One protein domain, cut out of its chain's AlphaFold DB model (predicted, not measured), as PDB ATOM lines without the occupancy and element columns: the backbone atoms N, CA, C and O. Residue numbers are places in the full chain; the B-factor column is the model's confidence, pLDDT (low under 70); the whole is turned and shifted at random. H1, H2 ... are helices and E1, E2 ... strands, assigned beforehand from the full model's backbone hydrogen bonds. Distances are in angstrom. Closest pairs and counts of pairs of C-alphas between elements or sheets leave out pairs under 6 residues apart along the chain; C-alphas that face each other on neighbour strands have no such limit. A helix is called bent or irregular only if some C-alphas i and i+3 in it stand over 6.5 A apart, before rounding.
ATOM      1  N   MET A 161      28.032  58.428  -4.247       91.38
ATOM      2  CA  MET A 161      26.818  57.758  -4.684       91.38
ATOM      3  C   MET A 161      26.763  56.418  -3.971       91.38
ATOM      4  O   MET A 161      27.684  55.612  -4.118       91.38
ATOM      5  N   ASP A 162      25.688  56.180  -3.233       93.12
ATOM      6  CA  ASP A 162      25.443  54.880  -2.618       93.12
ATOM      7  C   ASP A 162      25.224  53.820  -3.699       93.12
ATOM      8  O   ASP A 162      24.657  54.107  -4.761       93.12
ATOM      9  N   TRP A 163      25.672  52.592  -3.437       93.06
ATOM     10  CA  TRP A 163      25.661  51.530  -4.444       93.06
ATOM     11  C   TRP A 163      24.259  51.264  -5.011       93.06
ATOM     12  O   TRP A 163      24.083  51.143  -6.221       93.06
ATOM     13  N   GLU A 164      23.229  51.290  -4.166       90.69
ATOM     14  CA  GLU A 164      21.823  51.095  -4.555       90.69
ATOM     15  C   GLU A 164      21.353  52.075  -5.647       90.69
ATOM     16  O   GLU A 164      20.463  51.779  -6.456       90.69
ATOM     17  N   ALA A 165      21.959  53.266  -5.699       92.00
ATOM     18  CA  ALA A 165      21.634  54.289  -6.679       92.00
ATOM     19  C   ALA A 165      22.258  54.024  -8.059       92.00
ATOM     20  O   ALA A 165      21.841  54.672  -9.028       92.00
ATOM     21  N   VAL A 166      23.202  53.081  -8.180       92.31
ATOM     22  CA  VAL A 166      23.816  52.680  -9.454       92.31
ATOM     23  C   VAL A 166      22.729  52.150 -10.386       92.31
ATOM     24  O   VAL A 166      22.404  52.791 -11.389       92.31
ATOM     25  N   THR A 167      22.067  51.053 -10.014       88.19
ATOM     26  CA  THR A 167      21.013  50.448 -10.844       88.19
ATOM     27  C   THR A 167      19.628  51.024 -10.546       88.19
ATOM     28  O   THR A 167      18.749  50.991 -11.412       88.19
ATOM     29  N   LYS A 168      19.421  51.586  -9.341       86.94
ATOM     30  CA  LYS A 168      18.126  52.046  -8.795       86.94
ATOM     31  C   LYS A 168      17.048  50.961  -8.744       86.94
ATOM     32  O   LYS A 168      15.888  51.259  -8.466       86.94
ATOM     33  N   LYS A 169      17.387  49.702  -9.024       84.19
ATOM     34  CA  LYS A 169      16.403  48.624  -9.173       84.19
ATOM     35  C   LYS A 169      15.726  48.287  -7.855       84.19
ATOM     36  O   LYS A 169      14.525  48.022  -7.850       84.19
ATOM     37  N   GLN A 170      16.440  48.434  -6.745       76.62
ATOM     38  CA  GLN A 170      15.858  48.284  -5.419       76.62
ATOM     39  C   GLN A 170      14.704  49.266  -5.177       76.62
ATOM     40  O   GLN A 170      13.601  48.847  -4.824       76.62
ATOM     41  N   ALA A 171      14.904  50.549  -5.498       73.56
ATOM     42  CA  ALA A 171      13.868  51.582  -5.402       73.56
ATOM     43  C   ALA A 171      12.669  51.337  -6.343       73.56
ATOM     44  O   ALA A 171      11.572  51.831  -6.089       73.56
ATOM     45  N   TYR A 172      12.855  50.547  -7.407       79.69
ATOM     46  CA  TYR A 172      11.803  50.138  -8.344       79.69
ATOM     47  C   TYR A 172      11.214  48.747  -8.044       79.69
ATOM     48  O   TYR A 172      10.637  48.115  -8.930       79.69
ATOM     49  N   GLY A 173      11.334  48.259  -6.805       80.31
ATOM     50  CA  GLY A 173      10.710  47.005  -6.368       80.31
ATOM     51  C   GLY A 173      11.478  45.740  -6.757       80.31
ATOM     52  O   GLY A 173      10.913  44.649  -6.715       80.31
ATOM     53  N   GLN A 174      12.757  45.864  -7.119       83.75
ATOM     54  CA  GLN A 174      13.671  44.749  -7.382       83.75
ATOM     55  C   GLN A 174      14.866  44.803  -6.406       83.75
ATOM     56  O   GLN A 174      15.995  45.054  -6.831       83.75
ATOM     57  N   PRO A 175      14.641  44.601  -5.090       82.06
ATOM     58  CA  PRO A 175      15.660  44.787  -4.046       82.06
ATOM     59  C   PRO A 175      16.877  43.866  -4.191       82.06
ATOM     60  O   PRO A 175      17.972  44.220  -3.778       82.06
ATOM     61  N   LEU A 176      16.705  42.703  -4.820       87.81
ATOM     62  CA  LEU A 176      17.777  41.724  -5.002       87.81
ATOM     63  C   LEU A 176      18.481  41.840  -6.355       87.81
ATOM     64  O   LEU A 176      19.297  40.986  -6.673       87.81
ATOM     65  N   PHE A 177      18.174  42.855  -7.169       93.12
ATOM     66  CA  PHE A 177      18.695  42.920  -8.535       93.12
ATOM     67  C   PHE A 177      20.226  42.874  -8.595       93.12
ATOM     68  O   PHE A 177      20.763  42.067  -9.345       93.12
ATOM     69  N   ASP A 178      20.912  43.695  -7.796       93.81
ATOM     70  CA  ASP A 178      22.378  43.758  -7.808       93.81
ATOM     71  C   ASP A 178      22.987  42.444  -7.299       93.81
ATOM     72  O   ASP A 178      23.890  41.902  -7.932       93.81
ATOM     73  N   GLN A 179      22.428  41.867  -6.229       93.38
ATOM     74  CA  GLN A 179      22.820  40.545  -5.731       93.38
ATOM     75  C   GLN A 179      22.668  39.475  -6.823       93.38
ATOM     76  O   GLN A 179      23.613  38.760  -7.137       93.38
ATOM     77  N   THR A 180      21.499  39.400  -7.462       93.44
ATOM     78  CA  THR A 180      21.218  38.442  -8.539       93.44
ATOM     79  C   THR A 180      22.086  38.690  -9.777       93.44
ATOM     80  O   THR A 180      22.446  37.745 -10.476       93.44
ATOM     81  N   TYR A 181      22.453  39.939 -10.062       95.56
ATOM     82  CA  TYR A 181      23.407  40.267 -11.117       95.56
ATOM     83  C   TYR A 181      24.794  39.701 -10.803       95.56
ATOM     84  O   TYR A 181      25.355  38.991 -11.636       95.56
ATOM     85  N   TYR A 182      25.314  39.930  -9.597       95.50
ATOM     86  CA  TYR A 182      26.632  39.430  -9.201       95.50
ATOM     87  C   TYR A 182      26.691  37.919  -8.968       95.50
ATOM     88  O   TYR A 182      27.759  37.327  -9.117       95.50
ATOM     89  N   ASP A 183      25.556  37.278  -8.699       94.00
ATOM     90  CA  ASP A 183      25.428  35.816  -8.699       94.00
ATOM     91  C   ASP A 183      25.351  35.223 -10.116       94.00
ATOM     92  O   ASP A 183      25.571  34.028 -10.281       94.00
ATOM     93  N   GLY A 184      25.083  36.042 -11.142       93.44
ATOM     94  CA  GLY A 184      25.035  35.617 -12.544       93.44
ATOM     95  C   GLY A 184      23.636  35.382 -13.134       93.44
ATOM     96  O   GLY A 184      23.540  35.068 -14.313       93.44
ATOM     97  N   GLY A 185      22.549  35.618 -12.387       90.81
ATOM     98  CA  GLY A 185      21.172  35.247 -12.776       90.81
ATOM     99  C   GLY A 185      20.214  36.392 -13.142       90.81
ATOM    100  O   GLY A 185      19.005  36.197 -13.214       90.81
ATOM    101  N   SER A 186      20.680  37.637 -13.290       92.38
ATOM    102  CA  SER A 186      19.773  38.745 -13.646       92.38
ATOM    103  C   SER A 186      19.404  38.726 -15.134       92.38
ATOM    104  O   SER A 186      20.102  38.127 -15.951       92.38
ATOM    105  N   TYR A 187      18.388  39.497 -15.535       91.81
ATOM    106  CA  TYR A 187      18.058  39.667 -16.959       91.81
ATOM    107  C   TYR A 187      19.227  40.242 -17.785       91.81
ATOM    108  O   TYR A 187      19.262  40.070 -19.004       91.81
ATOM    109  N   LEU A 188      20.176  40.934 -17.138       94.06
ATOM    110  CA  LEU A 188      21.390  41.415 -17.790       94.06
ATOM    111  C   LEU A 188      22.398  40.290 -18.056       94.06
ATOM    112  O   LEU A 188      23.228  40.453 -18.939       94.06
ATOM    113  N   ASN A 189      22.306  39.163 -17.363       94.38
ATOM    114  CA  ASN A 189      23.166  38.011 -17.603       94.38
ATOM    115  C   ASN A 189      22.490  36.952 -18.480       94.38
ATOM    116  O   ASN A 189      23.140  36.298 -19.284       94.38
ATOM    117  N   GLU A 190      21.179  36.766 -18.349       90.75
ATOM    118  CA  GLU A 190      20.521  35.599 -18.942       90.75
ATOM    119  C   GLU A 190      20.110  35.770 -20.405       90.75
ATOM    120  O   GLU A 190      20.140  34.794 -21.158       90.75
ATOM    121  N   TYR A 191      19.713  36.973 -20.823       89.50
ATOM    122  CA  TYR A 191      19.090  37.181 -22.133       89.50
ATOM    123  C   TYR A 191      20.050  37.805 -23.138       89.50
ATOM    124  O   TYR A 191      20.821  38.678 -22.776       89.50
ATOM    125  N   TYR A 192      19.953  37.464 -24.413       90.12
ATOM    126  CA  TYR A 192      20.581  38.198 -25.521       90.12
ATOM    127  C   TYR A 192      19.507  38.975 -26.296       90.12
ATOM    128  O   TYR A 192      18.309  38.728 -26.115       90.12
ATOM    129  N   GLU A 193      19.916  39.940 -27.124       91.19
ATOM    130  CA  GLU A 193      18.981  40.686 -27.976       91.19
ATOM    131  C   GLU A 193      18.219  39.718 -28.886       91.19
ATOM    132  O   GLU A 193      18.813  38.848 -29.503       91.19
ATOM    133  N   THR A 194      16.901  39.844 -28.995       86.50
ATOM    134  CA  THR A 194      16.101  38.868 -29.749       86.50
ATOM    135  C   THR A 194      14.931  39.526 -30.465       86.50
ATOM    136  O   THR A 194      14.313  40.460 -29.947       86.50
ATOM    137  N   ASN A 195      14.603  39.032 -31.663       78.50
ATOM    138  CA  ASN A 195      13.411  39.453 -32.410       78.50
ATOM    139  C   ASN A 195      12.208  38.520 -32.190       78.50
ATOM    140  O   ASN A 195      11.118  38.785 -32.705       78.50
ATOM    141  N   VAL A 196      12.395  37.440 -31.427       72.12
ATOM    142  CA  VAL A 196      11.380  36.411 -31.151       72.12
ATOM    143  C   VAL A 196      10.845  36.468 -29.715       72.12
ATOM    144  O   VAL A 196      10.212  35.518 -29.259       72.12
ATOM    145  N   ASP A 197      11.070  37.567 -28.984       62.41
ATOM    146  CA  ASP A 197      10.667  37.657 -27.575       62.41
ATOM    147  C   ASP A 197       9.143  37.604 -27.397       62.41
ATOM    148  O   ASP A 197       8.406  38.478 -27.845       62.41
ATOM    149  N   ASN A 198       8.679  36.596 -26.662       53.69
ATOM    150  CA  ASN A 198       7.278  36.380 -26.314       53.69
ATOM    151  C   ASN A 198       6.789  37.266 -25.147       53.69
ATOM    152  O   ASN A 198       5.663  37.088 -24.674       53.69
ATOM    153  N   ARG A 199       7.602  38.204 -24.635       55.75
ATOM    154  CA  ARG A 199       7.176  39.147 -23.588       55.75
ATOM    155  C   ARG A 199       6.087  40.086 -24.100       55.75
ATOM    156  O   ARG A 199       6.223  40.777 -25.105       55.75
ATOM    157  N   VAL A 200       4.980  40.113 -23.363       49.78
ATOM    158  CA  VAL A 200       3.776  40.874 -23.703       49.78
ATOM    159  C   VAL A 200       3.936  42.343 -23.282       49.78
ATOM    160  O   VAL A 200       4.315  42.597 -22.137       49.78
ATOM    161  N   PRO A 201       3.582  43.316 -24.144       54.12
ATOM    162  CA  PRO A 201       3.074  43.141 -25.505       54.12
ATOM    163  C   PRO A 201       4.201  42.894 -26.522       54.12
ATOM    164  O   PRO A 201       5.087  43.731 -26.681       54.12
ATOM    165  N   TYR A 202       4.106  41.774 -27.251       56.16
ATOM    166  CA  TYR A 202       4.946  41.472 -28.411       56.16
ATOM    167  C   TYR A 202       4.771  42.576 -29.455       56.16
ATOM    168  O   TYR A 202       3.659  42.822 -29.932       56.16
ATOM    169  N   VAL A 203       5.862  43.256 -29.803       61.56
ATOM    170  CA  VAL A 203       5.865  44.266 -30.862       61.56
ATOM    171  C   VAL A 203       6.596  43.674 -32.055       61.56
ATOM    172  O   VAL A 203       7.817  43.542 -32.042       61.56
ATOM    173  N   VAL A 204       5.832  43.321 -33.089       61.03
ATOM    174  CA  VAL A 204       6.358  42.805 -34.359       61.03
ATOM    175  C   VAL A 204       7.451  43.750 -34.880       61.03
ATOM    176  O   VAL A 204       7.243  44.962 -34.933       61.03
ATOM    177  N   ASN A 205       8.598  43.192 -35.283       65.06
ATOM    178  CA  ASN A 205       9.775  43.916 -35.790       65.06
ATOM    179  C   ASN A 205      10.480  44.838 -34.779       65.06
ATOM    180  O   ASN A 205      11.158  45.786 -35.185       65.06
ATOM    181  N   LYS A 206      10.340  44.591 -33.473       74.69
ATOM    182  CA  LYS A 206      11.111  45.305 -32.453       74.69
ATOM    183  C   LYS A 206      11.925  44.326 -31.621       74.69
ATOM    184  O   LYS A 206      11.354  43.503 -30.914       74.69
ATOM    185  N   ALA A 207      13.244  44.484 -31.668       83.88
ATOM    186  CA  ALA A 207      14.153  43.732 -30.819       83.88
ATOM    187  C   ALA A 207      13.846  43.986 -29.332       83.88
ATOM    188  O   ALA A 207      13.639  45.130 -28.901       83.88
ATOM    189  N   ALA A 208      13.816  42.910 -28.557       86.81
ATOM    190  CA  ALA A 208      13.767  42.927 -27.104       86.81
ATOM    191  C   ALA A 208      15.138  42.555 -26.526       86.81
ATOM    192  O   ALA A 208      16.006  42.073 -27.248       86.81
ATOM    193  N   ASN A 209      15.329  42.777 -25.221       89.50
ATOM    194  CA  ASN A 209      16.585  42.498 -24.509       89.50
ATOM    195  C   ASN A 209      17.808  43.226 -25.104       89.50
ATOM    196  O   ASN A 209      18.930  42.725 -25.070       89.50
ATOM    197  N   VAL A 210      17.580  44.411 -25.681       92.06
ATOM    198  CA  VAL A 210      18.627  45.232 -26.296       92.06
ATOM    199  C   VAL A 210      19.493  45.807 -25.180       92.06
ATOM    200  O   VAL A 210      19.074  46.749 -24.503       92.06
ATOM    201  N   LEU A 211      20.706  45.284 -24.999       93.75
ATOM    202  CA  LEU A 211      21.606  45.671 -23.905       93.75
ATOM    203  C   LEU A 211      21.828  47.189 -23.825       93.75
ATOM    204  O   LEU A 211      21.699  47.769 -22.750       93.75
ATOM    205  N   LYS A 212      22.059  47.867 -24.956       93.31
ATOM    206  CA  LYS A 212      22.241  49.332 -24.979       93.31
ATOM    207  C   LYS A 212      21.033  50.112 -24.454       93.31
ATOM    208  O   LYS A 212      21.174  51.229 -23.972       93.31
ATOM    209  N   LYS A 213      19.838  49.523 -24.521       92.81
ATOM    210  CA  LYS A 213      18.612  50.103 -23.971       92.81
ATOM    211  C   LYS A 213      18.390  49.676 -22.522       92.81
ATOM    212  O   LYS A 213      18.075  50.509 -21.681       92.81
ATOM    213  N   ASP A 214      18.539  48.391 -22.227       91.25
ATOM    214  CA  ASP A 214      18.194  47.834 -20.917       91.25
ATOM    215  C   ASP A 214      19.265  48.113 -19.850       91.25
ATOM    216  O   ASP A 214      18.964  48.132 -18.653       91.25
ATOM    217  N   GLY A 215      20.499  48.352 -20.297       92.88
ATOM    218  CA  GLY A 215      21.651  48.782 -19.515       92.88
ATOM    219  C   GLY A 215      21.965  50.275 -19.643       92.88
ATOM    220  O   GLY A 215      23.000  50.692 -19.142       92.88
ATOM    221  N   SER A 216      21.105  51.101 -20.257       94.88
ATOM    222  CA  SER A 216      21.392  52.536 -20.480       94.88
ATOM    223  C   SER A 216      21.729  53.291 -19.191       94.88
ATOM    224  O   SER A 216      22.513  54.228 -19.188       94.88
ATOM    225  N   ARG A 217      21.170  52.852 -18.057       94.25
ATOM    226  CA  ARG A 217      21.485  53.423 -16.746       94.25
ATOM    227  C   ARG A 217      22.963  53.258 -16.377       94.25
ATOM    228  O   ARG A 217      23.494  54.132 -15.705       94.25
ATOM    229  N   ILE A 218      23.600  52.157 -16.772       96.44
ATOM    230  CA  ILE A 218      25.026  51.906 -16.522       96.44
ATOM    231  C   ILE A 218      25.855  52.961 -17.260       96.44
ATOM    232  O   ILE A 218      26.714  53.593 -16.654       96.44
ATOM    233  N   ASP A 219      25.525  53.215 -18.525       96.00
ATOM    234  CA  ASP A 219      26.120  54.289 -19.326       96.00
ATOM    235  C   ASP A 219      25.922  55.657 -18.669       96.00
ATOM    236  O   ASP A 219      26.886  56.370 -18.417       96.00
ATOM    237  N   ASP A 220      24.686  55.980 -18.270       95.44
ATOM    238  CA  ASP A 220      24.370  57.242 -17.595       95.44
ATOM    239  C   ASP A 220      25.178  57.418 -16.300       95.44
ATOM    240  O   ASP A 220      25.636  58.518 -15.994       95.44
ATOM    241  N   VAL A 221      25.328  56.353 -15.497       95.19
ATOM    242  CA  VAL A 221      26.145  56.395 -14.275       95.19
ATOM    243  C   VAL A 221      27.594  56.661 -14.635       95.19
ATOM    244  O   VAL A 221      28.192  57.536 -14.017       95.19
ATOM    245  N   TYR A 222      28.155  55.954 -15.614       94.12
ATOM    246  CA  TYR A 222      29.540  56.153 -16.014       94.12
ATOM    247  C   TYR A 222      29.782  57.570 -16.538       94.12
ATOM    248  O   TYR A 222      30.607  58.312 -15.995       94.12
ATOM    249  N   GLU A 223      28.996  57.977 -17.530       91.81
ATOM    250  CA  GLU A 223      29.165  59.231 -18.250       91.81
ATOM    251  C   GLU A 223      28.893  60.461 -17.383       91.81
ATOM    252  O   GLU A 223      29.621  61.453 -17.488       91.81
ATOM    253  N   ALA A 224      27.881  60.402 -16.512       89.00
ATOM    254  CA  ALA A 224      27.479  61.544 -15.696       89.00
ATOM    255  C   ALA A 224      28.121  61.573 -14.303       89.00
ATOM    256  O   ALA A 224      28.123  62.632 -13.672       89.00
ATOM    257  N   TYR A 225      28.612  60.438 -13.790       87.75
ATOM    258  CA  TYR A 225      29.052  60.346 -12.399       87.75
ATOM    259  C   TYR A 225      30.346  59.557 -12.190       87.75
ATOM    260  O   TYR A 225      31.285  60.124 -11.647       87.75
ATOM    261  N   ALA A 226      30.431  58.285 -12.587       88.75
ATOM    262  CA  ALA A 226      31.506  57.379 -12.164       88.75
ATOM    263  C   ALA A 226      32.893  57.804 -12.645       88.75
ATOM    264  O   ALA A 226      33.876  57.482 -11.979       88.75
ATOM    265  N   LYS A 227      32.960  58.542 -13.764       81.94
ATOM    266  CA  LYS A 227      34.197  59.191 -14.193       81.94
ATOM    267  C   LYS A 227      34.714  60.114 -13.111       81.94
ATOM    268  O   LYS A 227      35.875  60.023 -12.799       81.94
ATOM    269  N   GLU A 228      33.891  60.975 -12.518       74.31
ATOM    270  CA  GLU A 228      34.355  62.082 -11.666       74.31
ATOM    271  C   GLU A 228      34.073  61.923 -10.164       74.31
ATOM    272  O   GLU A 228      34.706  62.588  -9.343       74.31
ATOM    273  N   GLY A 229      33.084  61.112  -9.804       81.12
ATOM    274  CA  GLY A 229      32.564  60.960  -8.450       81.12
ATOM    275  C   GLY A 229      32.961  59.637  -7.806       81.12
ATOM    276  O   GLY A 229      33.459  58.725  -8.461       81.12
ATOM    277  N   LYS A 230      32.705  59.519  -6.503       87.88
ATOM    278  CA  LYS A 230      32.948  58.293  -5.733       87.88
ATOM    279  C   LYS A 230      31.683  57.442  -5.685       87.88
ATOM    280  O   LYS A 230      30.620  57.956  -5.333       87.88
ATOM    281  N   ILE A 231      31.782  56.161  -6.019       92.31
ATOM    282  CA  ILE A 231      30.728  55.165  -5.806       92.31
ATOM    283  C   ILE A 231      31.090  54.383  -4.540       92.31
ATOM    284  O   ILE A 231      32.235  53.953  -4.384       92.31
ATOM    285  N   GLY A 232      30.127  54.242  -3.627       92.44
ATOM    286  CA  GLY A 232      30.273  53.429  -2.420       92.44
ATOM    287  C   GLY A 232      30.594  51.974  -2.758       92.44
ATOM    288  O   GLY A 232      30.376  51.526  -3.879       92.44
ATOM    289  N   TYR A 233      31.151  51.228  -1.811       92.88
ATOM    290  CA  TYR A 233      31.367  49.803  -2.034       92.88
ATOM    291  C   TYR A 233      30.038  49.037  -1.937       92.88
ATOM    292  O   TYR A 233      29.089  49.506  -1.318       92.88
ATOM    293  N   ALA A 234      29.950  47.896  -2.615       92.38
ATOM    294  CA  ALA A 234      28.704  47.143  -2.758       92.38
ATOM    295  C   ALA A 234      28.427  46.177  -1.591       92.38
ATOM    296  O   ALA A 234      27.449  45.438  -1.631       92.38
ATOM    297  N   ASP A 235      29.281  46.146  -0.570       91.06
ATOM    298  CA  ASP A 235      29.226  45.201   0.550       91.06
ATOM    299  C   ASP A 235      27.957  45.319   1.400       91.06
ATOM    300  O   ASP A 235      27.467  44.315   1.903       91.06
ATOM    301  N   GLU A 236      27.355  46.499   1.519       88.25
ATOM    302  CA  GLU A 236      26.106  46.642   2.280       88.25
ATOM    303  C   GLU A 236      24.899  45.945   1.621       88.25
ATOM    304  O   GLU A 236      23.938  45.599   2.309       88.25
ATOM    305  N   VAL A 237      24.943  45.716   0.304       89.00
ATOM    306  CA  VAL A 237      23.773  45.274  -0.486       89.00
ATOM    307  C   VAL A 237      24.023  44.058  -1.371       89.00
ATOM    308  O   VAL A 237      23.073  43.466  -1.889       89.00
ATOM    309  N   VAL A 238      25.286  43.679  -1.545       91.44
ATOM    310  CA  VAL A 238      25.719  42.501  -2.289       91.44
ATOM    311  C   VAL A 238      26.668  41.695  -1.409       91.44
ATOM    312  O   VAL A 238      27.826  42.050  -1.177       91.44
ATOM    313  N   ASP A 239      26.189  40.541  -0.971       91.12
ATOM    314  CA  ASP A 239      26.904  39.640  -0.070       91.12
ATOM    315  C   ASP A 239      28.185  39.070  -0.693       91.12
ATOM    316  O   ASP A 239      29.091  38.643   0.022       91.12
ATOM    317  N   ASN A 240      28.299  39.093  -2.024       90.62
ATOM    318  CA  ASN A 240      29.499  38.679  -2.753       90.62
ATOM    319  C   ASN A 240      30.717  39.527  -2.359       90.62
ATOM    320  O   ASN A 240      31.850  39.119  -2.599       90.62
ATOM    321  N   PHE A 241      30.504  40.692  -1.750       91.81
ATOM    322  CA  PHE A 241      31.565  41.620  -1.382       91.81
ATOM    323  C   PHE A 241      31.699  41.834   0.134       91.81
ATOM    324  O   PHE A 241      32.558  42.599   0.566       91.81
ATOM    325  N   GLN A 242      30.906  41.137   0.953       89.50
ATOM    326  CA  GLN A 242      30.939  41.264   2.414       89.50
ATOM    327  C   GLN A 242      32.085  40.480   3.054       89.50
ATOM    328  O   GLN A 242      32.363  39.354   2.665       89.50
ATOM    329  N   ASN A 243      32.655  41.027   4.135       80.31
ATOM    330  CA  ASN A 243      33.583  40.337   5.047       80.31
ATOM    331  C   ASN A 243      34.855  39.761   4.391       80.31
ATOM    332  O   ASN A 243      35.362  38.730   4.834       80.31
ATOM    333  N   CYS A 244      35.394  40.417   3.359       77.50
ATOM    334  CA  CYS A 244      36.539  39.909   2.601       77.50
ATOM    335  C   CYS A 244      37.862  40.617   2.964       77.50
ATOM    336  O   CYS A 244      38.109  41.732   2.498       77.50
ATOM    337  N   PRO A 245      38.749  39.986   3.766       80.19
ATOM    338  CA  PRO A 245      39.991  40.610   4.226       80.19
ATOM    339  C   PRO A 245      41.100  40.653   3.168       80.19
ATOM    340  O   PRO A 245      42.055  41.410   3.336       80.19
ATOM    341  N   LEU A 246      41.010  39.864   2.088       84.12
ATOM    342  CA  LEU A 246      42.076  39.771   1.081       84.12
ATOM    343  C   LEU A 246      42.151  40.997   0.161       84.12
ATOM    344  O   LEU A 246      43.071  41.075  -0.648       84.12
ATOM    345  N   ARG A 247      41.226  41.961   0.312       89.88
ATOM    346  CA  ARG A 247      41.206  43.242  -0.418       89.88
ATOM    347  C   ARG A 247      41.353  43.070  -1.931       89.88
ATOM    348  O   ARG A 247      42.047  43.825  -2.608       89.88
ATOM    349  N   ALA A 248      40.709  42.030  -2.441       92.00
ATOM    350  CA  ALA A 248      40.716  41.678  -3.841       92.00
ATOM    351  C   ALA A 248      39.335  41.176  -4.248       92.00
ATOM    352  O   ALA A 248      38.607  40.620  -3.423       92.00
ATOM    353  N   ALA A 249      38.994  41.366  -5.516       93.38
ATOM    354  CA  ALA A 249      37.796  40.825  -6.131       93.38
ATOM    355  C   ALA A 249      38.107  40.269  -7.515       93.38
ATOM    356  O   ALA A 249      39.009  40.746  -8.196       93.38
ATOM    357  N   MET A 250      37.344  39.271  -7.931       94.19
ATOM    358  CA  MET A 250      37.429  38.674  -9.253       94.19
ATOM    359  C   MET A 250      36.046  38.691  -9.889       94.19
ATOM    360  O   MET A 250      35.064  38.335  -9.237       94.19
ATOM    361  N   CYS A 251      35.983  39.103 -11.151       96.75
ATOM    362  CA  CYS A 251      34.812  38.976 -12.009       96.75
ATOM    363  C   CYS A 251      35.147  38.039 -13.162       96.75
ATOM    364  O   CYS A 251      36.091  38.331 -13.886       96.75
ATOM    365  N   CYS A 252      34.385  36.967 -13.351       96.25
ATOM    366  CA  CYS A 252      34.553  36.031 -14.456       96.25
ATOM    367  C   CYS A 252      33.258  35.915 -15.259       96.25
ATOM    368  O   CYS A 252      32.183  35.684 -14.699       96.25
ATOM    369  N   PHE A 253      33.389  36.066 -16.571       96.62
ATOM    370  CA  PHE A 253      32.303  36.046 -17.538       96.62
ATOM    371  C   PHE A 253      32.448  34.821 -18.432       96.62
ATOM    372  O   PHE A 253      33.546  34.537 -18.906       96.62
ATOM    373  N   ALA A 254      31.341  34.118 -18.657       94.88
ATOM    374  CA  ALA A 254      31.313  32.859 -19.406       94.88
ATOM    375  C   ALA A 254      30.433  32.930 -20.667       94.88
ATOM    376  O   ALA A 254      30.122  31.909 -21.270       94.88
ATOM    377  N   SER A 255      29.953  34.120 -21.037       95.31
ATOM    378  CA  SER A 255      29.193  34.319 -22.272       95.31
ATOM    379  C   SER A 255      29.357  35.724 -22.832       95.31
ATOM    380  O   SER A 255      29.662  36.664 -22.095       95.31
ATOM    381  N   ASP A 256      29.085  35.856 -24.123       96.00
ATOM    382  CA  ASP A 256      28.961  37.117 -24.840       96.00
ATOM    383  C   ASP A 256      27.542  37.261 -25.411       96.00
ATOM    384  O   ASP A 256      26.997  36.352 -26.038       96.00
ATOM    385  N   ARG A 257      26.910  38.410 -25.165       94.75
ATOM    386  CA  ARG A 257      25.526  38.700 -25.567       94.75
ATOM    387  C   ARG A 257      25.396  39.858 -26.550       94.75
ATOM    388  O   ARG A 257      24.259  40.237 -26.858       94.75
ATOM    389  N   GLN A 258      26.498  40.469 -26.985       94.00
ATOM    390  CA  GLN A 258      26.467  41.669 -27.818       94.00
ATOM    391  C   GLN A 258      27.212  41.455 -29.134       94.00
ATOM    392  O   GLN A 258      28.372  41.095 -29.164       94.00
ATOM    393  N   ALA A 259      26.542  41.721 -30.256       92.88
ATOM    394  CA  ALA A 259      27.149  41.553 -31.569       92.88
ATOM    395  C   ALA A 259      27.758  42.862 -32.083       92.88
ATOM    396  O   ALA A 259      27.142  43.928 -31.989       92.88
ATOM    397  N   GLY A 260      28.895  42.758 -32.775       89.06
ATOM    398  CA  GLY A 260      29.476  43.868 -33.542       89.06
ATOM    399  C   GLY A 260      30.233  44.901 -32.706       89.06
ATOM    400  O   GLY A 260      30.354  46.051 -33.125       89.06
ATOM    401  N   ASP A 261      30.742  44.502 -31.546       87.50
ATOM    402  CA  ASP A 261      31.591  45.307 -30.663       87.50
ATOM    403  C   ASP A 261      33.069  44.864 -30.668       87.50
ATOM    404  O   ASP A 261      33.879  45.415 -29.924       87.50
ATOM    405  N   ASN A 262      33.425  43.907 -31.534       88.75
ATOM    406  CA  ASN A 262      34.753  43.295 -31.649       88.75
ATOM    407  C   ASN A 262      35.253  42.631 -30.350       88.75
ATOM    408  O   ASN A 262      36.463  42.572 -30.124       88.75
ATOM    409  N   ASN A 263      34.347  42.141 -29.505       89.50
ATOM    410  CA  ASN A 263      34.662  41.382 -28.302       89.50
ATOM    411  C   ASN A 263      33.867  40.069 -28.322       89.50
ATOM    412  O   ASN A 263      32.686  40.092 -28.610       89.50
ATOM    413  N   GLY A 264      34.509  38.933 -28.024       92.69
ATOM    414  CA  GLY A 264      33.820  37.635 -28.056       92.69
ATOM    415  C   GLY A 264      33.406  37.190 -29.463       92.69
ATOM    416  O   GLY A 264      33.995  37.619 -30.463       92.69
ATOM    417  N   ASN A 265      32.444  36.267 -29.534       94.31
ATOM    418  CA  ASN A 265      31.987  35.663 -30.786       94.31
ATOM    419  C   ASN A 265      30.473  35.820 -31.062       94.31
ATOM    420  O   ASN A 265      29.988  35.257 -32.048       94.31
ATOM    421  N   CYS A 266      29.734  36.618 -30.277       95.06
ATOM    422  CA  CYS A 266      28.329  36.908 -30.563       95.06
ATOM    423  C   CYS A 266      28.191  37.670 -31.892       95.06
ATOM    424  O   CYS A 266      28.858  38.673 -32.164       95.06
ATOM    425  N   ALA A 267      27.286  37.202 -32.754       94.81
ATOM    426  CA  ALA A 267      27.029  37.806 -34.056       94.81
ATOM    427  C   ALA A 267      25.532  37.926 -34.377       94.81
ATOM    428  O   ALA A 267      24.669  37.290 -33.782       94.81
ATOM    429  N   LYS A 268      25.200  38.746 -35.380       91.12
ATOM    430  CA  LYS A 268      23.850  38.760 -35.957       91.12
ATOM    431  C   LYS A 268      23.683  37.597 -36.951       91.12
ATOM    432  O   LYS A 268      24.653  37.256 -37.624       91.12
ATOM    433  N   PRO A 269      22.467  37.046 -37.117       90.75
ATOM    434  CA  PRO A 269      21.288  37.285 -36.285       90.75
ATOM    435  C   PRO A 269      21.468  36.706 -34.870       90.75
ATOM    436  O   PRO A 269      21.898  35.568 -34.710       90.75
ATOM    437  N   TYR A 270      21.119  37.496 -33.850       90.31
ATOM    438  CA  TYR A 270      21.356  37.146 -32.443       90.31
ATOM    439  C   TYR A 270      20.712  35.815 -32.029       90.31
ATOM    440  O   TYR A 270      21.311  35.035 -31.294       90.31
ATOM    441  N   ASP A 271      19.511  35.543 -32.545       86.94
ATOM    442  CA  ASP A 271      18.730  34.340 -32.238       86.94
ATOM    443  C   ASP A 271      19.392  33.033 -32.707       86.94
ATOM    444  O   ASP A 271      19.017  31.957 -32.249       86.94
ATOM    445  N   GLU A 272      20.381  33.122 -33.596       88.75
ATOM    446  CA  GLU A 272      21.129  31.972 -34.113       88.75
ATOM    447  C   GLU A 272      22.569  31.969 -33.589       88.75
ATOM    448  O   GLU A 272      23.081  30.921 -33.203       88.75
ATOM    449  N   ASN A 273      23.202  33.143 -33.529       92.06
ATOM    450  CA  ASN A 273      24.647  33.262 -33.340       92.06
ATOM    451  C   ASN A 273      25.069  33.788 -31.953       92.06
ATOM    452  O   ASN A 273      26.259  34.000 -31.749       92.06
ATOM    453  N   CYS A 274      24.144  34.016 -31.010       90.88
ATOM    454  CA  CYS A 274      24.480  34.491 -29.652       90.88
ATOM    455  C   CYS A 274      23.922  33.639 -28.505       90.88
ATOM    456  O   CYS A 274      24.109  33.978 -27.341       90.88
ATOM    457  N   VAL A 275      23.238  32.528 -28.797       85.56
ATOM    458  CA  VAL A 275      22.609  31.684 -27.760       85.56
ATOM    459  C   VAL A 275      23.642  31.097 -26.789       85.56
ATOM    460  O   VAL A 275      23.394  31.038 -25.583       85.56
ATOM    461  N   ASN A 276      24.798  30.703 -27.328       84.56
ATOM    462  CA  ASN A 276      25.947  30.146 -26.609       84.56
ATOM    463  C   ASN A 276      27.239  30.816 -27.092       84.56
ATOM    464  O   ASN A 276      28.213  30.132 -27.378       84.56
ATOM    465  N   ALA A 277      27.190  32.129 -27.311       92.94
ATOM    466  CA  ALA A 277      28.381  32.863 -27.689       92.94
ATOM    467  C   ALA A 277      29.302  33.041 -26.479       92.94
ATOM    468  O   ALA A 277      28.845  33.250 -25.351       92.94
ATOM    469  N   ASP A 278      30.594  32.969 -26.751       94.38
ATOM    470  CA  ASP A 278      31.675  33.010 -25.788       94.38
ATOM    471  C   ASP A 278      32.316  34.407 -25.760       94.38
ATOM    472  O   ASP A 278      32.422  35.072 -26.802       94.38
ATOM    473  N   PRO A 279      32.776  34.868 -24.585       95.81
ATOM    474  CA  PRO A 279      33.571  36.080 -24.476       95.81
ATOM    475  C   PRO A 279      34.969  35.862 -25.075       95.81
ATOM    476  O   PRO A 279      35.341  34.758 -25.469       95.81
ATOM    477  N   ALA A 280      35.779  36.923 -25.149       94.75
ATOM    478  CA  ALA A 280      37.184  36.734 -25.498       94.75
ATOM    479  C   ALA A 280      37.912  36.059 -24.337       94.75
ATOM    480  O   ALA A 280      37.858  36.548 -23.207       94.75
ATOM    481  N   ASP A 281      38.626  34.989 -24.642       93.12
ATOM    482  CA  ASP A 281      39.322  34.182 -23.653       93.12
ATOM    483  C   ASP A 281      40.547  34.889 -23.049       93.12
ATOM    484  O   ASP A 281      41.296  35.579 -23.756       93.12
ATOM    485  N   ASN A 282      40.760  34.732 -21.742       93.38
ATOM    486  CA  ASN A 282      41.978  35.201 -21.078       93.38
ATOM    487  C   ASN A 282      42.426  34.366 -19.865       93.38
ATOM    488  O   ASN A 282      43.353  34.797 -19.167       93.38
ATOM    489  N   THR A 283      41.780  33.235 -19.578       90.38
ATOM    490  CA  THR A 283      42.041  32.461 -18.362       90.38
ATOM    491  C   THR A 283      41.710  30.987 -18.545       90.38
ATOM    492  O   THR A 283      40.748  30.665 -19.217       90.38
ATOM    493  N   ASP A 284      42.457  30.128 -17.844       89.19
ATOM    494  CA  ASP A 284      42.148  28.701 -17.713       89.19
ATOM    495  C   ASP A 284      41.554  28.419 -16.313       89.19
ATOM    496  O   ASP A 284      42.241  28.474 -15.282       89.19
ATOM    497  N   LEU A 285      40.269  28.107 -16.238       88.50
ATOM    498  CA  LEU A 285      39.539  27.614 -15.079       88.50
ATOM    499  C   LEU A 285      39.692  26.098 -14.962       88.50
ATOM    500  O   LEU A 285      39.129  25.314 -15.712       88.50
ATOM    501  N   CYS A 286      40.351  25.650 -13.897       88.00
ATOM    502  CA  CYS A 286      40.506  24.216 -13.641       88.00
ATOM    503  C   CYS A 286      39.298  23.593 -12.917       88.00
ATOM    504  O   CYS A 286      38.905  22.450 -13.173       88.00
ATOM    505  N   TYR A 287      38.758  24.299 -11.921       89.94
ATOM    506  CA  TYR A 287      37.655  23.807 -11.102       89.94
ATOM    507  C   TYR A 287      36.943  24.933 -10.360       89.94
ATOM    508  O   TYR A 287      37.520  25.982 -10.077       89.94
ATOM    509  N   VAL A 288      35.707  24.653  -9.955       90.12
ATOM    510  CA  VAL A 288      34.929  25.484  -9.038       90.12
ATOM    511  C   VAL A 288      34.568  24.666  -7.807       90.12
ATOM    512  O   VAL A 288      33.966  23.599  -7.917       90.12
ATOM    513  N   ASP A 289      34.919  25.178  -6.627       90.12
ATOM    514  CA  ASP A 289      34.461  24.655  -5.338       90.12
ATOM    515  C   ASP A 289      33.164  25.363  -4.929       90.12
ATOM    516  O   ASP A 289      33.169  26.471  -4.382       90.12
ATOM    517  N   MET A 290      32.031  24.705  -5.178       90.00
ATOM    518  CA  MET A 290      30.698  25.266  -4.938       90.00
ATOM    519  C   MET A 290      30.417  25.495  -3.451       90.00
ATOM    520  O   MET A 290      29.543  26.294  -3.111       90.00
ATOM    521  N   LYS A 291      31.169  24.842  -2.550       87.19
ATOM    522  CA  LYS A 291      31.028  25.042  -1.102       87.19
ATOM    523  C   LYS A 291      31.447  26.448  -0.685       87.19
ATOM    524  O   LYS A 291      30.928  26.979   0.296       87.19
ATOM    525  N   ARG A 292      32.355  27.081  -1.435       82.31
ATOM    526  CA  ARG A 292      32.785  28.460  -1.169       82.31
ATOM    527  C   ARG A 292      31.679  29.481  -1.454       82.31
ATOM    528  O   ARG A 292      31.755  30.607  -0.955       82.31
ATOM    529  N   HIS A 293      30.647  29.088  -2.215       76.38
ATOM    530  CA  HIS A 293      29.615  29.986  -2.741       76.38
ATOM    531  C   HIS A 293      28.230  29.327  -2.857       76.38
ATOM    532  O   HIS A 293      27.586  29.439  -3.896       76.38
ATOM    533  N   ALA A 294      27.747  28.685  -1.787       74.44
ATOM    534  CA  ALA A 294      26.516  27.879  -1.808       74.44
ATOM    535  C   ALA A 294      25.270  28.592  -2.375       74.44
ATOM    536  O   ALA A 294      24.415  27.972  -3.006       74.44
ATOM    537  N   ARG A 295      25.163  29.914  -2.182       77.75
ATOM    538  CA  ARG A 295      24.061  30.702  -2.747       77.75
ATOM    539  C   ARG A 295      24.154  30.828  -4.265       77.75
ATOM    540  O   ARG A 295      23.184  30.519  -4.944       77.75
ATOM    541  N   ALA A 296      25.298  31.287  -4.774       78.25
ATOM    542  CA  ALA A 296      25.497  31.489  -6.206       78.25
ATOM    543  C   ALA A 296      25.501  30.154  -6.966       78.25
ATOM    544  O   ALA A 296      25.011  30.069  -8.086       78.25
ATOM    545  N   SER A 297      26.004  29.089  -6.337       79.38
ATOM    546  CA  SER A 297      26.008  27.742  -6.910       79.38
ATOM    547  C   SER A 297      24.651  27.032  -6.826       79.38
ATOM    548  O   SER A 297      24.436  26.050  -7.535       79.38
ATOM    549  N   GLY A 298      23.740  27.489  -5.958       81.69
ATOM    550  CA  GLY A 298      22.449  26.842  -5.706       81.69
ATOM    551  C   GLY A 298      22.550  25.477  -5.010       81.69
ATOM    552  O   GLY A 298      21.574  24.726  -5.001       81.69
ATOM    553  N   THR A 299      23.714  25.134  -4.446       83.06
ATOM    554  CA  THR A 299      23.985  23.853  -3.774       83.06
ATOM    555  C   THR A 299      24.875  24.048  -2.546       83.06
ATOM    556  O   THR A 299      25.790  24.865  -2.550       83.06
ATOM    557  N   ASP A 300      24.676  23.242  -1.500       83.69
ATOM    558  CA  ASP A 300      25.468  23.301  -0.256       83.69
ATOM    559  C   ASP A 300      26.928  22.823  -0.426       83.69
ATOM    560  O   ASP A 300      27.744  22.903   0.498       83.69
ATOM    561  N   GLY A 301      27.278  22.309  -1.606       86.31
ATOM    562  CA  GLY A 301      28.634  21.918  -1.963       86.31
ATOM    563  C   GLY A 301      28.707  21.142  -3.275       86.31
ATOM    564  O   GLY A 301      27.693  20.832  -3.900       86.31
ATOM    565  N   GLY A 302      29.935  20.828  -3.680       88.19
ATOM    566  CA  GLY A 302      30.231  20.135  -4.929       88.19
ATOM    567  C   GLY A 302      31.462  20.716  -5.612       88.19
ATOM    568  O   GLY A 302      31.930  21.795  -5.251       88.19
ATOM    569  N   PHE A 303      31.970  19.988  -6.600       88.81
ATOM    570  CA  PHE A 303      33.022  20.467  -7.485       88.81
ATOM    571  C   PHE A 303      32.524  20.395  -8.923       88.81
ATOM    572  O   PHE A 303      32.028  19.347  -9.341       88.81
ATOM    573  N   ALA A 304      32.683  21.483  -9.670       87.94
ATOM    574  CA  ALA A 304      32.711  21.412 -11.125       87.94
ATOM    575  C   ALA A 304      34.174  21.304 -11.554       87.94
ATOM    576  O   ALA A 304      35.010  22.080 -11.094       87.94
ATOM    577  N   LEU A 305      34.477  20.305 -12.377       87.44
ATOM    578  CA  LEU A 305      35.798  20.104 -12.960       87.44
ATOM    579  C   LEU A 305      35.722  20.492 -14.430       87.44
ATOM    580  O   LEU A 305      34.817  20.032 -15.126       87.44
ATOM    581  N   TYR A 306      36.693  21.274 -14.879       85.56
ATOM    582  CA  TYR A 306      36.808  21.737 -16.255       85.56
ATOM    583  C   TYR A 306      38.126  21.188 -16.812       85.56
ATOM    584  O   TYR A 306      39.191  21.776 -16.628       85.56
ATOM    585  N   PRO A 307      38.110  19.950 -17.338       76.31
ATOM    586  CA  PRO A 307      39.314  19.330 -17.859       76.31
ATOM    587  C   PRO A 307      39.621  19.889 -19.249       76.31
ATOM    588  O   PRO A 307      38.914  19.571 -20.195       76.31
ATOM    589  N   GLY A 308      40.711  20.639 -19.373       77.31
ATOM    590  CA  GLY A 308      41.128  21.214 -20.651       77.31
ATOM    591  C   GLY A 308      40.539  22.599 -20.896       77.31
ATOM    592  O   GLY A 308      39.604  23.017 -20.221       77.31
ATOM    593  N   ASP A 309      41.132  23.291 -21.858       77.19
ATOM    594  CA  ASP A 309      40.861  24.691 -22.173       77.19
ATOM    595  C   ASP A 309      39.833  24.807 -23.317       77.19
ATOM    596  O   ASP A 309      39.738  23.930 -24.187       77.19
ATOM    597  N   ASN A 310      39.057  25.891 -23.330       77.94
ATOM    598  CA  ASN A 310      38.164  26.258 -24.420       77.94
ATOM    599  C   ASN A 310      37.214  25.103 -24.810       77.94
ATOM    600  O   ASN A 310      36.543  24.505 -23.964       77.94
ATOM    601  N   ALA A 311      37.142  24.764 -26.099       74.44
ATOM    602  CA  ALA A 311      36.248  23.734 -26.626       74.44
ATOM    603  C   ALA A 311      36.546  22.313 -26.104       74.44
ATOM    604  O   ALA A 311      35.723  21.417 -26.312       74.44
ATOM    605  N   ASP A 312      37.681  22.101 -25.427       72.12
ATOM    606  CA  ASP A 312      38.048  20.814 -24.839       72.12
ATOM    607  C   ASP A 312      37.493  20.617 -23.415       72.12
ATOM    608  O   ASP A 312      37.552  19.497 -22.901       72.12
ATOM    609  N   GLY A 313      36.872  21.637 -22.804       76.56
ATOM    610  CA  GLY A 313      36.149  21.459 -21.541       76.56
ATOM    611  C   GLY A 313      35.531  22.721 -20.939       76.56
ATOM    612  O   GLY A 313      34.343  22.720 -20.614       76.56
ATOM    613  N   GLU A 314      36.331  23.767 -20.755       81.50
ATOM    614  CA  GLU A 314      35.970  24.977 -20.005       81.50
ATOM    615  C   GLU A 314      35.003  25.929 -20.730       81.50
ATOM    616  O   GLU A 314      34.133  26.532 -20.096       81.50
ATOM    617  N   GLY A 315      35.124  26.025 -22.055       86.38
ATOM    618  CA  GLY A 315      34.674  27.191 -22.818       86.38
ATOM    619  C   GLY A 315      35.654  28.362 -22.681       86.38
ATOM    620  O   GLY A 315      36.610  28.279 -21.919       86.38
ATOM    621  N   SER A 316      35.447  29.442 -23.434       93.00
ATOM    622  CA  SER A 316      36.260  30.649 -23.245       93.00
ATOM    623  C   SER A 316      35.765  31.417 -22.027       93.00
ATOM    624  O   SER A 316      34.573  31.725 -21.923       93.00
ATOM    625  N   ILE A 317      36.676  31.768 -21.121       94.38
ATOM    626  CA  ILE A 317      36.337  32.511 -19.909       94.38
ATOM    627  C   ILE A 317      37.130  33.808 -19.883       94.38
ATOM    628  O   ILE A 317      38.327  33.864 -20.151       94.38
ATOM    629  N   HIS A 318      36.436  34.894 -19.548       95.94
ATOM    630  CA  HIS A 318      37.079  36.181 -19.349       95.94
ATOM    631  C   HIS A 318      37.030  36.559 -17.880       95.94
ATOM    632  O   HIS A 318      35.962  36.871 -17.361       95.94
ATOM    633  N   CYS A 319      38.176  36.591 -17.214       96.44
ATOM    634  CA  CYS A 319      38.285  37.028 -15.832       96.44
ATOM    635  C   CYS A 319      39.003  38.380 -15.719       96.44
ATOM    636  O   CYS A 319      39.947  38.683 -16.449       96.44
ATOM    637  N   HIS A 320      38.568  39.204 -14.771       96.56
ATOM    638  CA  HIS A 320      39.209  40.461 -14.412       96.56
ATOM    639  C   HIS A 320      39.347  40.561 -12.893       96.56
ATOM    640  O   HIS A 320      38.354  40.587 -12.161       96.56
ATOM    641  N   GLY A 321      40.598  40.643 -12.436       93.50
ATOM    642  CA  GLY A 321      40.951  40.794 -11.030       93.50
ATOM    643  C   GLY A 321      41.128  42.256 -10.624       93.50
ATOM    644  O   GLY A 321      41.721  43.054 -11.344       93.50
ATOM    645  N   LEU A 322      40.643  42.585  -9.435       91.69
ATOM    646  CA  LEU A 322      40.758  43.877  -8.775       91.69
ATOM    647  C   LEU A 322      41.463  43.677  -7.437       91.69
ATOM    648  O   LEU A 322      41.194  42.702  -6.741       91.69
ATOM    649  N   ALA A 323      42.321  44.616  -7.053       91.25
ATOM    650  CA  ALA A 323      42.950  44.652  -5.738       91.25
ATOM    651  C   ALA A 323      43.000  46.093  -5.225       91.25
ATOM    652  O   ALA A 323      42.967  47.034  -6.023       91.25
ATOM    653  N   TRP A 324      43.048  46.257  -3.905       88.69
ATOM    654  CA  TRP A 324      43.184  47.564  -3.271       88.69
ATOM    655  C   TRP A 324      44.058  47.544  -2.007       88.69
ATOM    656  O   TRP A 324      44.259  46.512  -1.354       88.69
ATOM    657  N   GLY A 325      44.592  48.723  -1.675       84.12
ATOM    658  CA  GLY A 325      45.421  48.984  -0.495       84.12
ATOM    659  C   GLY A 325      44.705  48.749   0.840       84.12
ATOM    660  O   GLY A 325      43.498  48.527   0.901       84.12
ATOM    661  N   ASP A 326      45.472  48.701   1.928       85.44
ATOM    662  CA  ASP A 326      44.958  48.567   3.304       85.44
ATOM    663  C   ASP A 326      44.691  49.926   3.912       85.44
ATOM    664  O   ASP A 326      43.870  50.037   4.818       85.44
ATOM    665  N   ASP A 327      45.377  50.944   3.410       82.94
ATOM    666  CA  ASP A 327      45.033  52.315   3.692       82.94
ATOM    667  C   ASP A 327      43.702  52.644   3.004       82.94
ATOM    668  O   ASP A 327      43.595  52.664   1.774       82.94
ATOM    669  N   ASP A 328      42.666  52.912   3.798       78.88
ATOM    670  CA  ASP A 328      41.356  53.343   3.304       78.88
ATOM    671  C   ASP A 328      41.416  54.691   2.566       78.88
ATOM    672  O   ASP A 328      40.479  55.037   1.839       78.88
ATOM    673  N   TYR A 329      42.514  55.439   2.708       76.75
ATOM    674  CA  TYR A 329      42.758  56.699   2.015       76.75
ATOM    675  C   TYR A 329      43.570  56.553   0.724       76.75
ATOM    676  O   TYR A 329      43.629  57.514  -0.055       76.75
ATOM    677  N   ASP A 330      44.108  55.364   0.436       77.38
ATOM    678  CA  ASP A 330      44.710  55.086  -0.861       77.38
ATOM    679  C   ASP A 330      43.660  55.158  -1.970       77.38
ATOM    680  O   ASP A 330      42.482  54.828  -1.802       77.38
ATOM    681  N   ILE A 331      44.092  55.590  -3.155       77.25
ATOM    682  CA  ILE A 331      43.196  55.750  -4.305       77.25
ATOM    683  C   ILE A 331      42.466  54.448  -4.657       77.25
ATOM    684  O   ILE A 331      41.281  54.473  -4.978       77.25
ATOM    685  N   GLU A 332      43.157  53.316  -4.566       81.94
ATOM    686  CA  GLU A 332      42.597  52.009  -4.896       81.94
ATOM    687  C   GLU A 332      41.477  51.640  -3.916       81.94
ATOM    688  O   GLU A 332      40.417  51.182  -4.339       81.94
ATOM    689  N   SER A 333      41.662  51.935  -2.626       86.31
ATOM    690  CA  SER A 333      40.680  51.690  -1.565       86.31
ATOM    691  C   SER A 333      39.499  52.649  -1.635       86.31
ATOM    692  O   SER A 333      38.350  52.240  -1.466       86.31
ATOM    693  N   ARG A 334      39.752  53.927  -1.933       85.94
ATOM    694  CA  ARG A 334      38.707  54.958  -2.018       85.94
ATOM    695  C   ARG A 334      37.772  54.756  -3.199       85.94
ATOM    696  O   ARG A 334      36.584  55.052  -3.081       85.94
ATOM    697  N   TYR A 335      38.301  54.267  -4.317       88.06
ATOM    698  CA  TYR A 335      37.557  54.067  -5.561       88.06
ATOM    699  C   TYR A 335      37.302  52.584  -5.869       88.06
ATOM    700  O   TYR A 335      36.917  52.248  -6.987       88.06
ATOM    701  N   LYS A 336      37.438  51.680  -4.886       90.56
ATOM    702  CA  LYS A 336      37.129  50.249  -5.062       90.56
ATOM    703  C   LYS A 336      35.694  50.000  -5.544       90.56
ATOM    704  O   LYS A 336      35.478  49.127  -6.379       90.56
ATOM    705  N   GLY A 337      34.729  50.814  -5.101       93.00
ATOM    706  CA  GLY A 337      33.355  50.797  -5.623       93.00
ATOM    707  C   GLY A 337      33.292  51.170  -7.108       93.00
ATOM    708  O   GLY A 337      32.720  50.431  -7.906       93.00
ATOM    709  N   ASN A 338      33.960  52.254  -7.517       93.62
ATOM    710  CA  ASN A 338      34.070  52.628  -8.933       93.62
ATOM    711  C   ASN A 338      34.712  51.522  -9.773       93.62
ATOM    712  O   ASN A 338      34.238  51.268 -10.874       93.62
ATOM    713  N   ASN A 339      35.755  50.864  -9.264       92.31
ATOM    714  CA  ASN A 339      36.439  49.788  -9.978       92.31
ATOM    715  C   ASN A 339      35.517  48.585 -10.205       92.31
ATOM    716  O   ASN A 339      35.433  48.100 -11.331       92.31
ATOM    717  N   ILE A 340      34.779  48.141  -9.179       95.06
ATOM    718  CA  ILE A 340      33.801  47.055  -9.348       95.06
ATOM    719  C   ILE A 340      32.717  47.459 -10.344       95.06
ATOM    720  O   ILE A 340      32.413  46.681 -11.248       95.06
ATOM    721  N   PHE A 341      32.154  48.664 -10.222       96.75
ATOM    722  CA  PHE A 341      31.153  49.166 -11.164       96.75
ATOM    723  C   PHE A 341      31.692  49.193 -12.600       96.75
ATOM    724  O   PHE A 341      31.042  48.689 -13.517       96.75
ATOM    725  N   TYR A 342      32.887  49.752 -12.790       96.44
ATOM    726  CA  TYR A 342      33.494  49.899 -14.103       96.44
ATOM    727  C   TYR A 342      33.765  48.546 -14.745       96.44
ATOM    728  O   TYR A 342      33.301  48.314 -15.853       96.44
ATOM    729  N   VAL A 343      34.461  47.649 -14.046       96.62
ATOM    730  CA  VAL A 343      34.819  46.335 -14.588       96.62
ATOM    731  C   VAL A 343      33.574  45.502 -14.845       96.62
ATOM    732  O   VAL A 343      33.370  45.039 -15.957       96.62
ATOM    733  N   SER A 344      32.707  45.331 -13.845       96.81
ATOM    734  CA  SER A 344      31.575  44.412 -13.997       96.81
ATOM    735  C   SER A 344      30.501  44.944 -14.939       96.81
ATOM    736  O   SER A 344      30.123  44.272 -15.897       96.81
ATOM    737  N   MET A 345      30.012  46.157 -14.681       97.38
ATOM    738  CA  MET A 345      28.822  46.675 -15.342       97.38
ATOM    739  C   MET A 345      29.158  47.459 -16.607       97.38
ATOM    740  O   MET A 345      28.494  47.265 -17.623       97.38
ATOM    741  N   TYR A 346      30.139  48.364 -16.567       97.75
ATOM    742  CA  TYR A 346      30.366  49.294 -17.676       97.75
ATOM    743  C   TYR A 346      31.251  48.723 -18.796       97.75
ATOM    744  O   TYR A 346      30.820  48.704 -19.949       97.75
ATOM    745  N   ASP A 347      32.463  48.259 -18.491       97.19
ATOM    746  CA  ASP A 347      33.403  47.720 -19.481       97.19
ATOM    747  C   ASP A 347      32.925  46.347 -19.962       97.19
ATOM    748  O   ASP A 347      32.499  46.201 -21.109       97.19
ATOM    749  N   HIS A 348      32.907  45.348 -19.078       97.38
ATOM    750  CA  HIS A 348      32.667  43.968 -19.494       97.38
ATOM    751  C   HIS A 348      31.223  43.741 -19.923       97.38
ATOM    752  O   HIS A 348      31.009  43.281 -21.037       97.38
ATOM    753  N   LEU A 349      30.224  44.144 -19.131       97.38
ATOM    754  CA  LEU A 349      28.830  43.982 -19.547       97.38
ATOM    755  C   LEU A 349      28.407  44.995 -20.619       97.38
ATOM    756  O   LEU A 349      28.094  44.596 -21.735       97.38
ATOM    757  N   TYR A 350      28.299  46.287 -20.292       97.19
ATOM    758  CA  TYR A 350      27.638  47.258 -21.173       97.19
ATOM    759  C   TYR A 350      28.428  47.523 -22.454       97.19
ATOM    760  O   TYR A 350      27.824  47.653 -23.519       97.19
ATOM    761  N   THR A 351      29.756  47.622 -22.376       95.75
ATOM    762  CA  THR A 351      30.596  47.952 -23.533       95.75
ATOM    763  C   THR A 351      30.874  46.725 -24.390       95.75
ATOM    764  O   THR A 351      30.678  46.827 -25.601       95.75
ATOM    765  N   ARG A 352      31.246  45.591 -23.778       96.38
ATOM    766  CA  ARG A 352      31.719  44.374 -24.470       96.38
ATOM    767  C   ARG A 352      30.732  43.205 -24.525       96.38
ATOM    768  O   ARG A 352      31.079  42.165 -25.060       96.38
ATOM    769  N   GLY A 353      29.560  43.316 -23.902       96.50
ATOM    770  CA  GLY A 353      28.560  42.245 -23.924       96.50
ATOM    771  C   GLY A 353      28.864  41.027 -23.053       96.50
ATOM    772  O   GLY A 353      28.124  40.048 -23.119       96.50
ATOM    773  N   TYR A 354      29.892  41.049 -22.212       97.56
ATOM    774  CA  TYR A 354      30.245  39.901 -21.386       97.56
ATOM    775  C   TYR A 354      29.270  39.718 -20.228       97.56
ATOM    776  O   TYR A 354      28.911  40.653 -19.511       97.56
ATOM    777  N   ALA A 355      28.817  38.486 -20.064       95.75
ATOM    778  CA  ALA A 355      27.708  38.139 -19.197       95.75
ATOM    779  C   ALA A 355      27.858  36.722 -18.641       95.75
ATOM    780  O   ALA A 355      28.678  35.930 -19.112       95.75
ATOM    781  N   ARG A 356      26.981  36.406 -17.682       94.50
ATOM    782  CA  ARG A 356      26.875  35.123 -16.967       94.50
ATOM    783  C   ARG A 356      28.095  34.782 -16.129       94.50
ATOM    784  O   ARG A 356      29.233  35.100 -16.447       94.50
ATOM    785  N   ASN A 357      27.813  34.100 -15.035       93.69
ATOM    786  CA  ASN A 357      28.820  33.494 -14.196       93.69
ATOM    787  C   ASN A 357      29.352  32.202 -14.816       93.69
ATOM    788  O   ASN A 357      28.661  31.507 -15.563       93.69
ATOM    789  N   VAL A 358      30.551  31.831 -14.387       92.69
ATOM    790  CA  VAL A 358      31.021  30.452 -14.484       92.69
ATOM    791  C   VAL A 358      30.050  29.537 -13.721       92.69
ATOM    792  O   VAL A 358      29.738  29.833 -12.560       92.69
ATOM    793  N   PRO A 359      29.579  28.418 -14.307       88.38
ATOM    794  CA  PRO A 359      28.655  27.522 -13.623       88.38
ATOM    795  C   PRO A 359      29.172  27.074 -12.246       88.38
ATOM    796  O   PRO A 359      30.264  26.532 -12.104       88.38
ATOM    797  N   GLY A 360      28.368  27.298 -11.204       86.81
ATOM    798  CA  GLY A 360      28.724  26.949  -9.824       86.81
ATOM    799  C   GLY A 360      29.531  28.002  -9.057       86.81
ATOM    800  O   GLY A 360      29.771  27.807  -7.866       86.81
ATOM    801  N   ALA A 361      29.933  29.103  -9.693       91.62
ATOM    802  CA  ALA A 361      30.586  30.247  -9.054       91.62
ATOM    803  C   ALA A 361      29.718  31.509  -9.206       91.62
ATOM    804  O   ALA A 361      28.877  31.558 -10.098       91.62
ATOM    805  N   PRO A 362      29.878  32.540  -8.364       93.50
ATOM    806  CA  PRO A 362      29.319  33.861  -8.648       93.50
ATOM    807  C   PRO A 362      30.002  34.493  -9.870       93.50
ATOM    808  O   PRO A 362      31.135  34.151 -10.202       93.50
ATOM    809  N   MET A 363      29.333  35.452 -10.517       95.12
ATOM    810  CA  MET A 363      29.915  36.216 -11.628       95.12
ATOM    811  C   MET A 363      31.029  37.132 -11.129       95.12
ATOM    812  O   MET A 363      32.096  37.177 -11.728       95.12
ATOM    813  N   CYS A 364      30.805  37.835 -10.016       95.19
ATOM    814  CA  CYS A 364      31.875  38.528  -9.309       95.19
ATOM    815  C   CYS A 364      31.818  38.255  -7.816       95.19
ATOM    816  O   CYS A 364      30.732  38.147  -7.236       95.19
ATOM    817  N   LYS A 365      32.989  38.226  -7.183       91.44
ATOM    818  CA  LYS A 365      33.108  38.138  -5.731       91.44
ATOM    819  C   LYS A 365      34.422  38.723  -5.239       91.44
ATOM    820  O   LYS A 365      35.433  38.653  -5.928       91.44
ATOM    821  N   SER A 366      34.402  39.239  -4.018       88.25
ATOM    822  CA  SER A 366      35.613  39.495  -3.252       88.25
ATOM    823  C   SER A 366      36.182  38.218  -2.635       88.25
ATOM    824  O   SER A 366      35.456  37.303  -2.236       88.25
ATOM    825  N   GLU A 367      37.502  38.160  -2.535       79.00
ATOM    826  CA  GLU A 367      38.191  37.032  -1.927       79.00
ATOM    827  C   GLU A 367      38.098  37.119  -0.397       79.00
ATOM    828  O   GLU A 367      38.641  38.010   0.263       79.00
TER     829      GLU A 367
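AT A GLANCE: This is residues 161 to 367 of the 369 residues of an uncharacterized protein of Thalassiosira oceanica (UniProt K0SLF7). A small three-stranded sheet, E4 E1 E5, has the long helix H9 over one face, and H5 packs on H9 on the side away from the sheet. A separate little sheet of two strands, E2 and E3, with H7 in the link between them, forms a second part, and long loops join the pieces. The printed part has 207 residues with nine named helices and five named strands, in the order H1 H2 H3 H4 H5 E1 H6 E2 H7 E3 E4 H8 H9 E5; both sheets are antiparallel. The class is mixed, helices and strands, though under half of the residues are in named elements. The whole is compact, with a radius of gyration of the C-alphas of 17.1 A and spans of 53 by 43 by 32 A.

IN THESE COORDINATES: H1, residues 164 to 167, begins at C-alpha 164 (21.823, 51.095, -4.555). H2 is residues 177 to 183, H3 187 to 190, H4 211 to 214 and H5 216 to 226, 14.0 A long. E1, residues 248 to 253, is 17.0 A long. H6 is residues 270 to 273, E2 287 to 289, H7 290 to 297 and E3 303 to 305. E4, residues 318 to 323, is 17.1 A long. H8 is residues 331 to 334, and H9, residues 336 to 351, is 19.7 A long. E5, residues 364 to 366, ends at C-alpha 366 (35.613, 39.495, -3.252). H7 is irregular, with C-alphas 292 and 295 9.1 A apart; H5 and H9 are only just irregular, with 6.8 A between C-alphas 223 and 226 and 6.7 A between 344 and 347.

HOW THE PARTS SIT: H1 touches H5, with the C-alphas of Val 166 and Val 221 closest at 6.5 A. H2 only grazes the sheet E4 E1 E5 with residues 179 to 183. H2 and H3 only just touch, and only at the corner, with 3 pairs of C-alphas within 8 A. H4 is close to H9 but not clearly touching, at 6.8 A between the C-alphas of Leu 211 and Tyr 350. H5 touches H9 at a steep tilt of 38 degrees, opposite ways; the closest C-alphas, of Ile 218 and Tyr 346, are 6.1 A apart. E1 is antiparallel to E4, with N 251 and O 320 at 3.0 A, and to E5, with N 250 and O 365 at 2.8 A, both within hydrogen-bond range. H6 touches no helix. E2 and E3 are antiparallel, with N 288 and O 304 at 2.9 A; both are apart from E1, E4 and E5. H8 is not on the sheet E4 E1 E5 and meets H9 only through their link. H9 is on that sheet at a height of 10.4 A, over E4 and E1, and runs along the strands, at 10 degrees to E1 on the local plane. E4, H8 H9 and E5 form a split strand-helix-strand unit, two strands running the same way with E1 between them, and its crossover is right-handed; with H9 on one face the sheet makes two layers. Every O i to N i+4 pair is within hydrogen-bond range in H2 and H5, against 2 of 4 in H7 and 8 of 12 in H9; H1, H3, H4, H6 and H8 are too short for such a pair.

THE WHOLE: The two C-alphas farthest apart, of Val 204 and Asp 327, are 55.1 A apart. The printed part has no cut. The links H3 to H4, H5 to E1, E1 to H6, H6 to E2, E3 to E4 and H9 to E5 are long. Mean pLDDT of the printed part is 87.9, and residues 197 to 205 are under 70.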